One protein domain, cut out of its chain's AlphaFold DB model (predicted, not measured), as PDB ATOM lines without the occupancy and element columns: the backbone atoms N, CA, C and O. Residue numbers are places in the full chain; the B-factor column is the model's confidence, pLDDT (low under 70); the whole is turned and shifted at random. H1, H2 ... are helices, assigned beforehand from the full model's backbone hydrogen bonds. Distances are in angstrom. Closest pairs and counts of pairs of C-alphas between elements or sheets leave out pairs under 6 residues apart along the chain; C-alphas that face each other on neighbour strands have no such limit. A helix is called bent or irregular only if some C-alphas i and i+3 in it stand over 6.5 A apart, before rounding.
ATOM      1  N   PHE A  12      14.299  30.371  98.374       86.62
ATOM      2  CA  PHE A  12      15.492  29.954  99.111       86.62
ATOM      3  C   PHE A  12      16.341  31.142  99.594       86.62
ATOM      4  O   PHE A  12      16.820  31.155 100.727       86.62
ATOM      5  N   ALA A  13      16.524  32.169  98.759       89.00
ATOM      6  CA  ALA A  13      17.266  33.365  99.145       89.00
ATOM      7  C   ALA A  13      16.587  34.126 100.298       89.00
ATOM      8  O   ALA A  13      17.285  34.723 101.118       89.00
ATOM      9  N   GLN A  14      15.253  34.091 100.387       93.25
ATOM     10  CA  GLN A  14      14.518  34.699 101.499       93.25
ATOM     11  C   GLN A  14      14.659  33.891 102.789       93.25
ATOM     12  O   GLN A  14      14.896  34.477 103.844       93.25
ATOM     13  N   GLU A  15      14.602  32.561 102.716       91.38
ATOM     14  CA  GLU A  15      14.864  31.700 103.877       91.38
ATOM     15  C   GLU A  15      16.296  31.878 104.397       91.38
ATOM     16  O   GLU A  15      16.523  32.036 105.600       91.38
ATOM     17  N   LEU A  16      17.272  31.933 103.488       92.12
ATOM     18  CA  LEU A  16      18.675  32.147 103.835       92.12
ATOM     19  C   LEU A  16      18.897  33.525 104.469       92.12
ATOM     20  O   LEU A  16      19.694  33.664 105.399       92.12
ATOM     21  N   ARG A  17      18.174  34.542 103.993       88.75
ATOM     22  CA  ARG A  17      18.199  35.888 104.566       88.75
ATOM     23  C   ARG A  17      17.620  35.912 105.978       88.75
ATOM     24  O   ARG A  17      18.268  36.450 106.869       88.75
ATOM     25  N   ALA A  18      16.473  35.270 106.193       92.88
ATOM     26  CA  ALA A  18      15.858  35.158 107.514       92.88
ATOM     27  C   ALA A  18      16.779  34.430 108.515       92.88
ATOM     28  O   ALA A  18      16.932  34.850 109.667       92.88
ATOM     29  N   LEU A  19      17.464  33.375 108.064       91.88
ATOM     30  CA  LEU A  19      18.461  32.674 108.871       91.88
ATOM     31  C   LEU A  19      19.671  33.567 109.189       91.88
ATOM     32  O   LEU A  19      20.141  33.583 110.327       91.88
ATOM     33  N   ALA A  20      20.171  34.314 108.203       89.38
ATOM     34  CA  ALA A  20      21.298  35.222 108.388       89.38
ATOM     35  C   ALA A  20      20.974  36.345 109.382       89.38
ATOM     36  O   ALA A  20      21.808  36.657 110.228       89.38
ATOM     37  N   GLU A  21      19.770  36.915 109.326       95.19
ATOM     38  CA  GLU A  21      19.298  37.930 110.277       95.19
ATOM     39  C   GLU A  21      19.262  37.366 111.705       95.19
ATOM     40  O   GLU A  21      19.874  37.937 112.608       95.19
ATOM     41  N   THR A  22      18.698  36.168 111.882       94.94
ATOM     42  CA  THR A  22      18.667  35.466 113.180       94.94
ATOM     43  C   THR A  22      20.076  35.176 113.715       94.94
ATOM     44  O   THR A  22      20.361  35.309 114.909       94.94
ATOM     45  N   LEU A  23      20.993  34.769 112.832       91.62
ATOM     46  CA  LEU A  23      22.384  34.508 113.194       91.62
ATOM     47  C   LEU A  23      23.092  35.802 113.618       91.62
ATOM     48  O   LEU A  23      23.793  35.812 114.629       91.62
ATOM     49  N   LEU A  24      22.910  36.890 112.865       88.00
ATOM     50  CA  LEU A  24      23.528  38.188 113.139       88.00
ATOM     51  C   LEU A  24      23.081  38.749 114.489       88.00
ATOM     52  O   LEU A  24      23.937  39.167 115.267       88.00
ATOM     53  N   GLU A  25      21.791  38.659 114.816       93.19
ATOM     54  CA  GLU A  25      21.259  39.055 116.128       93.19
ATOM     55  C   GLU A  25      21.917  38.287 117.285       93.19
ATOM     56  O   GLU A  25      22.101  38.818 118.382       93.19
ATOM     57  N   ARG A  26      22.320  37.032 117.049       84.00
ATOM     58  CA  ARG A  26      22.975  36.195 118.064       84.00
ATOM     59  C   ARG A  26      24.494  36.352 118.107       84.00
ATOM     60  O   ARG A  26      25.099  36.112 119.154       84.00
ATOM     61  N   VAL A  27      25.112  36.770 117.004       83.44
ATOM     62  CA  VAL A  27      26.561  37.005 116.888       83.44
ATOM     63  C   VAL A  27      26.947  38.414 117.345       83.44
ATOM     64  O   VAL A  27      28.009  38.588 117.945       83.44
ATOM     65  N   GLU A  28      26.085  39.413 117.149       84.62
ATOM     66  CA  GLU A  28      26.327  40.799 117.570       84.62
ATOM     67  C   GLU A  28      26.730  40.933 119.060       84.62
ATOM     68  O   GLU A  28      27.715  41.621 119.351       84.62
ATOM     69  N   PRO A  29      26.091  40.242 120.027       76.50
ATOM     70  CA  PRO A  29      26.483  40.296 121.434       76.50
ATOM     71  C   PRO A  29      27.863  39.687 121.690       76.50
ATOM     72  O   PRO A  29      28.604  40.174 122.545       76.50
ATOM     73  N   ALA A  30      28.225  38.628 120.960       72.31
ATOM     74  CA  ALA A  30      29.541  38.007 121.062       72.31
ATOM     75  C   ALA A  30      30.630  38.940 120.511       72.31
ATOM     76  O   ALA A  30      31.662  39.112 121.156       72.31
ATOM     77  N   LEU A  31      30.367  39.610 119.383       74.19
ATOM     78  CA  LEU A  31      31.255  40.630 118.815       74.19
ATOM     79  C   LEU A  31      31.418  41.829 119.753       74.19
ATOM     80  O   LEU A  31      32.528  42.319 119.940       74.19
ATOM     81  N   ARG A  32      30.329  42.282 120.383       79.56
ATOM     82  CA  ARG A  32      30.364  43.410 121.322       79.56
ATOM     83  C   ARG A  32      31.157  43.075 122.588       79.56
ATOM     84  O   ARG A  32      31.933  43.910 123.040       79.56
ATOM     85  N   ARG A  33      31.015  41.854 123.120       74.00
ATOM     86  CA  ARG A  33      31.849  41.344 124.227       74.00
ATOM     87  C   ARG A  33      33.315  41.242 123.817       74.00
ATOM     88  O   ARG A  33      34.164  41.783 124.503       74.00
ATOM     89  N   ALA A  34      33.598  40.665 122.651       67.62
ATOM     90  CA  ALA A  34      34.954  40.555 122.116       67.62
ATOM     91  C   ALA A  34      35.636  41.922 121.900       67.62
ATOM     92  O   ALA A  34      36.838  42.054 122.130       67.62
ATOM     93  N   ALA A  35      34.876  42.936 121.478       68.69
ATOM     94  CA  ALA A  35      35.358  44.306 121.338       68.69
ATOM     95  C   ALA A  35      35.582  44.993 122.697       68.69
ATOM     96  O   ALA A  35      36.540  45.748 122.844       68.69
ATOM     97  N   ALA A  36      34.719  44.729 123.683       75.19
ATOM     98  CA  ALA A  36      34.830  45.276 125.034       75.19
ATOM     99  C   ALA A  36      35.960  44.629 125.850       75.19
ATOM    100  O   ALA A  36      36.626  45.322 126.613       75.19
ATOM    101  N   ASP A  37      36.203  43.330 125.653       68.50
ATOM    102  CA  ASP A  37      37.251  42.581 126.349       68.50
ATOM    103  C   ASP A  37      38.654  43.063 125.971       68.50
ATOM    104  O   ASP A  37      39.605  42.732 126.675       68.50
ATOM    105  N   SER A  45      44.830  36.257 113.549       57.47
ATOM    106  CA  SER A  45      44.804  34.840 113.207       57.47
ATOM    107  C   SER A  45      43.414  34.219 113.348       57.47
ATOM    108  O   SER A  45      43.089  33.310 112.593       57.47
ATOM    109  N   TRP A  46      42.583  34.726 114.267       60.56
ATOM    110  CA  TRP A  46      41.265  34.157 114.569       60.56
ATOM    111  C   TRP A  46      40.082  35.008 114.081       60.56
ATOM    112  O   TRP A  46      38.948  34.537 114.069       60.56
ATOM    113  N   CYS A  47      40.278  36.263 113.665       71.00
ATOM    114  CA  CYS A  47      39.135  37.097 113.282       71.00
ATOM    115  C   CYS A  47      38.601  36.677 111.895       71.00
ATOM    116  O   CYS A  47      39.318  36.841 110.903       71.00
ATOM    117  N   PRO A  48      37.347  36.194 111.770       68.12
ATOM    118  CA  PRO A  48      36.797  35.728 110.490       68.12
ATOM    119  C   PRO A  48      36.739  36.839 109.429       68.12
ATOM    120  O   PRO A  48      36.900  36.579 108.236       68.12
ATOM    121  N   VAL A  49      36.603  38.101 109.851       77.31
ATOM    122  CA  VAL A  49      36.678  39.265 108.957       77.31
ATOM    123  C   VAL A  49      38.106  39.482 108.450       77.31
ATOM    124  O   VAL A  49      38.304  39.706 107.257       77.31
ATOM    125  N   CYS A  50      39.117  39.365 109.315       74.38
ATOM    126  CA  CYS A  50      40.523  39.487 108.919       74.38
ATOM    127  C   CYS A  50      40.964  38.334 108.008       74.38
ATOM    128  O   CYS A  50      41.652  38.589 107.021       74.38
ATOM    129  N   ALA A  51      40.506  37.107 108.273       66.69
ATOM    130  CA  ALA A  51      40.732  35.952 107.403       66.69
ATOM    131  C   ALA A  51      40.109  36.161 106.009       66.69
ATOM    132  O   ALA A  51      40.763  35.923 104.994       66.69
ATOM    133  N   THR A  52      38.883  36.695 105.944       68.56
ATOM    134  CA  THR A  52      38.214  37.021 104.669       68.56
ATOM    135  C   THR A  52      38.927  38.156 103.926       68.56
ATOM    136  O   THR A  52      39.127  38.093 102.715       68.56
ATOM    137  N   ALA A  53      39.373  39.190 104.640       71.69
ATOM    138  CA  ALA A  53      40.106  40.297 104.038       71.69
ATOM    139  C   ALA A  53      41.501  39.880 103.528       71.69
ATOM    140  O   ALA A  53      41.949  40.402 102.508       71.69
ATOM    141  N   ALA A  54      42.172  38.937 104.202       67.50
ATOM    142  CA  ALA A  54      43.433  38.343 103.751       67.50
ATOM    143  C   ALA A  54      43.237  37.469 102.499       67.50
ATOM    144  O   ALA A  54      44.011  37.579 101.549       67.50
ATOM    145  N   LEU A  55      42.149  36.690 102.450       65.50
ATOM    146  CA  LEU A  55      41.745  35.919 101.269       65.50
ATOM    147  C   LEU A  55      41.558  36.807 100.034       65.50
ATOM    148  O   LEU A  55      42.109  36.511  98.977       65.50
ATOM    149  N   VAL A  56      40.833  37.922 100.170       75.50
ATOM    150  CA  VAL A  56      40.624  38.882  99.068       75.50
ATOM    151  C   VAL A  56      41.942  39.529  98.622       75.50
ATOM    152  O   VAL A  56      42.099  39.863  97.449       75.50
ATOM    153  N   ARG A  57      42.911  39.678  99.533       75.56
ATOM    154  CA  ARG A  57      44.255  40.195  99.230       75.56
ATOM    155  C   ARG A  57      45.219  39.146  98.664       75.56
ATOM    156  O   ARG A  57      46.290  39.526  98.200       75.56
ATOM    157  N   GLY A  58      44.854  37.862  98.658       65.50
ATOM    158  CA  GLY A  58      45.715  36.772  98.186       65.50
ATOM    159  C   GLY A  58      46.836  36.389  99.159       65.50
ATOM    160  O   GLY A  58      47.792  35.720  98.767       65.50
ATOM    161  N   GLU A  59      46.741  36.798 100.424       65.25
ATOM    162  CA  GLU A  59      47.656  36.367 101.479       65.25
ATOM    163  C   GLU A  59      47.185  35.013 102.030       65.25
ATOM    164  O   GLU A  59      46.066  34.879 102.525       65.25
ATOM    165  N   HIS A  60      48.039  33.987 101.908       57.22
ATOM    166  CA  HIS A  60      47.783  32.638 102.420       57.22
ATOM    167  C   HIS A  60      47.740  32.659 103.947       57.22
ATOM    168  O   HIS A  60      48.751  32.475 104.616       57.22
ATOM    169  N   HIS A  61      46.558  32.904 104.498       61.00
ATOM    170  CA  HIS A  61      46.331  32.821 105.929       61.00
ATOM    171  C   HIS A  61      46.300  31.342 106.338       61.00
ATOM    172  O   HIS A  61      45.586  30.555 105.714       61.00
ATOM    173  N   GLU A  62      47.042  30.965 107.383       60.94
ATOM    174  CA  GLU A  62      47.169  29.578 107.886       60.94
ATOM    175  C   GLU A  62      45.804  28.868 108.028       60.94
ATOM    176  O   GLU A  62      45.659  27.679 107.752       60.94
ATOM    177  N   VAL A  63      44.773  29.635 108.393       65.19
ATOM    178  CA  VAL A  63      43.382  29.186 108.550       65.19
ATOM    179  C   VAL A  63      42.785  28.654 107.241       65.19
ATOM    180  O   VAL A  63      42.060  27.668 107.253       65.19
ATOM    181  N   VAL A  64      43.107  29.261 106.098       64.44
ATOM    182  CA  VAL A  64      42.613  28.828 104.779       64.44
ATOM    183  C   VAL A  64      43.259  27.509 104.373       64.44
ATOM    184  O   VAL A  64      42.582  26.646 103.821       64.44
ATOM    185  N   ALA A  65      44.549  27.337 104.671       66.12
ATOM    186  CA  ALA A  65      45.253  26.084 104.422       66.12
ATOM    187  C   ALA A  65      44.682  24.948 105.290       66.12
ATOM    188  O   ALA A  65      44.355  23.892 104.759       66.12
ATOM    189  N   ALA A  66      44.442  25.200 106.581       67.94
ATOM    190  CA  ALA A  66      43.816  24.226 107.479       67.94
ATOM    191  C   ALA A  66      42.376  23.862 107.058       67.94
ATOM    192  O   ALA A  66      41.986  22.694 107.092       67.94
ATOM    193  N   ILE A  67      41.587  24.848 106.611       71.31
ATOM    194  CA  ILE A  67      40.245  24.609 106.059       71.31
ATOM    195  C   ILE A  67      40.324  23.821 104.748       71.31
ATOM    196  O   ILE A  67      39.459  22.989 104.503       71.31
ATOM    197  N   ALA A  68      41.330  24.034 103.900       67.50
ATOM    198  CA  ALA A  68      41.490  23.259 102.670       67.50
ATOM    199  C   ALA A  68      41.857  21.792 102.954       67.50
ATOM    200  O   ALA A  68      41.302  20.893 102.315       67.50
ATOM    201  N   ASP A  69      42.725  21.552 103.940       71.00
ATOM    202  CA  ASP A  69      43.178  20.207 104.315       71.00
ATOM    203  C   ASP A  69      42.042  19.350 104.900       71.00
ATOM    204  O   ASP A  69      41.940  18.163 104.589       71.00
ATOM    205  N   HIS A  70      41.138  19.941 105.689       77.06
ATOM    206  CA  HIS A  70      40.049  19.195 106.343       77.06
ATOM    207  C   HIS A  70      38.658  19.427 105.737       77.06
ATOM    208  O   HIS A  70      37.751  18.611 105.909       77.06
ATOM    209  N   GLY A  71      38.464  20.513 104.994       76.75
ATOM    210  CA  GLY A  71      37.163  20.914 104.462       76.75
ATOM    211  C   GLY A  71      36.619  19.946 103.421       76.75
ATOM    212  O   GLY A  71      35.413  19.729 103.354       76.75
ATOM    213  N   THR A  72      37.489  19.294 102.650       77.06
ATOM    214  CA  THR A  72      37.067  18.264 101.689       77.06
ATOM    215  C   THR A  72      36.492  17.030 102.387       77.06
ATOM    216  O   THR A  72      35.460  16.514 101.950       77.06
ATOM    217  N   ALA A  73      37.082  16.605 103.508       81.19
ATOM    218  CA  ALA A  73      36.554  15.520 104.336       81.19
ATOM    219  C   ALA A  73      35.196  15.897 104.955       81.19
ATOM    220  O   ALA A  73      34.240  15.129 104.851       81.19
ATOM    221  N   ILE A  74      35.073  17.115 105.496       81.81
ATOM    222  CA  ILE A  74      33.818  17.634 106.068       81.81
ATOM    223  C   ILE A  74      32.707  17.699 105.007       81.81
ATOM    224  O   ILE A  74      31.595  17.231 105.239       81.81
ATOM    225  N   VAL A  75      32.997  18.231 103.815       83.38
ATOM    226  CA  VAL A  75      32.019  18.324 102.714       83.38
ATOM    227  C   VAL A  75      31.587  16.942 102.224       83.38
ATOM    228  O   VAL A  75      30.431  16.765 101.836       83.38
ATOM    229  N   THR A  76      32.486  15.959 102.248       83.69
ATOM    230  CA  THR A  76      32.164  14.574 101.873       83.69
ATOM    231  C   THR A  76      31.185  13.960 102.869       83.69
ATOM    232  O   THR A  76      30.130  13.485 102.456       83.69
ATOM    233  N   VAL A  77      31.458  14.095 104.171       81.88
ATOM    234  CA  VAL A  77      30.549  13.659 105.243       81.88
ATOM    235  C   VAL A  77      29.183  14.342 105.139       81.88
ATOM    236  O   VAL A  77      28.156  13.674 105.217       81.88
ATOM    237  N   LEU A  78      29.140  15.660 104.898       79.50
ATOM    238  CA  LEU A  78      27.869  16.372 104.724       79.50
ATOM    239  C   LEU A  78      27.074  15.861 103.516       79.50
ATOM    240  O   LEU A  78      25.853  15.750 103.595       79.50
ATOM    241  N   ARG A  79      27.737  15.555 102.396       78.25
ATOM    242  CA  ARG A  79      27.064  15.004 101.209       78.25
ATOM    243  C   ARG A  79      26.491  13.620 101.471       78.25
ATOM    244  O   ARG A  79      25.385  13.345 101.019       78.25
ATOM    245  N   GLU A  80      27.215  12.775 102.194       81.50
ATOM    246  CA  GLU A  80      26.749  11.440 102.576       81.50
ATOM    247  C   GLU A  80      25.562  11.519 103.546       81.50
ATOM    248  O   GLU A  80      24.537  10.879 103.305       81.50
ATOM    249  N   ALA A  81      25.635  12.396 104.552       73.19
ATOM    250  CA  ALA A  81      24.534  12.643 105.483       73.19
ATOM    251  C   ALA A  81      23.274  13.168 104.769       73.19
ATOM    252  O   ALA A  81      22.170  12.681 105.011       73.19
ATOM    253  N   LEU A  82      23.427  14.121 103.839       81.25
ATOM    254  CA  LEU A  82      22.317  14.649 103.033       81.25
ATOM    255  C   LEU A  82      21.764  13.624 102.031       81.25
ATOM    256  O   LEU A  82      20.591  13.694 101.671       81.25
ATOM    257  N   ALA A  83      22.576  12.657 101.600       78.12
ATOM    258  CA  ALA A  83      22.139  11.531 100.779       78.12
ATOM    259  C   ALA A  83      21.421  10.433 101.591       78.12
ATOM    260  O   ALA A  83      21.021   9.417 101.019       78.12
ATOM    261  N   GLY A  84      21.249  10.618 102.907       69.06
ATOM    262  CA  GLY A  84      20.618   9.640 103.796       69.06
ATOM    263  C   GLY A  84      21.499   8.426 104.094       69.06
ATOM    264  O   GLY A  84      20.994   7.404 104.560       69.06
TER     265      GLY A  84
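This is residues 12 to 37 and 45 to 84 of the 247 residues of an uncharacterized protein of Nocardia cerradoensis (UniProt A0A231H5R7). The domain is an open, loose frame of helices round an empty middle: the long helix H1 makes one side, and the bent helix H3 makes the other, curving through its arms H3a and H3b. The short helix H2 comes just before H3a and makes a corner with it, while H1 stands free of the rest. The printed part has 66 residues with three named helices in the order H1, H2, H3 and no named strand; its class is all helix. It is loose, with a radius of gyration of the C-alphas of 15.7 A, and its C-alphas span 43 by 33 by 21 A.

H1, residues 12 to 36, touches no helix and has a kink of 34 degrees near residue 26. It is neither bent nor irregular, but only just: C-alphas 26 and 29 are 6.4 A apart. H2, residues 48 to 57, is apart from H1. By its hydrogen bonds H3, residues 62 to 82, was assigned as one helix, but it is bent: C-alphas 69 and 72 are 6.9 A apart. Its arms are H3a, residues 62 to 69, and H3b, residues 72 to 82, and their lines stand at a steep tilt of 54 degrees. H2 and H3a only just touch, with 3 pairs of C-alphas within 8 A; their closest C-alphas, those of Ala 51 and Val 63, are 7.4 A apart. Their lines are about perpendicular, at 86 degrees. H3b is apart from H1 and from H2, and H3a is apart from H1. In H2, H3a and H3b every O i to N i+4 pair is within hydrogen-bond range; in H1 19 of 21 are.

H1 begins at C-alpha 12, at (15.492, 29.954, 99.111), and measures 35.8 A from first to last C-alpha, ending at Ala 36. H2 runs from Pro 48, with its C-alpha at (36.797, 35.728, 110.490), to Arg 57, 14.2 A. H3a runs from Glu 62 to Asp 69, 10.8 A. H3b runs from Thr 72 to Leu 82, 15.2 A, and ends at C-alpha 82, at (22.317, 14.649, 103.033).

The two C-alphas farthest apart, those of Ala 36 and Gly 84, are 43.9 A from each other. Residues 38 to 44 are not printed, and C-alphas 37 and 45 are 17.0 A apart across this cut, which lies in the link from H1 to H2. The link from H2 to H3, 4 residues, is tight. Residues 12 to 37 and residues 65 to 84 stand free. The mean pLDDT of the printed part is 76.6, and 21 residues are under 70, among them residues 58 to 66.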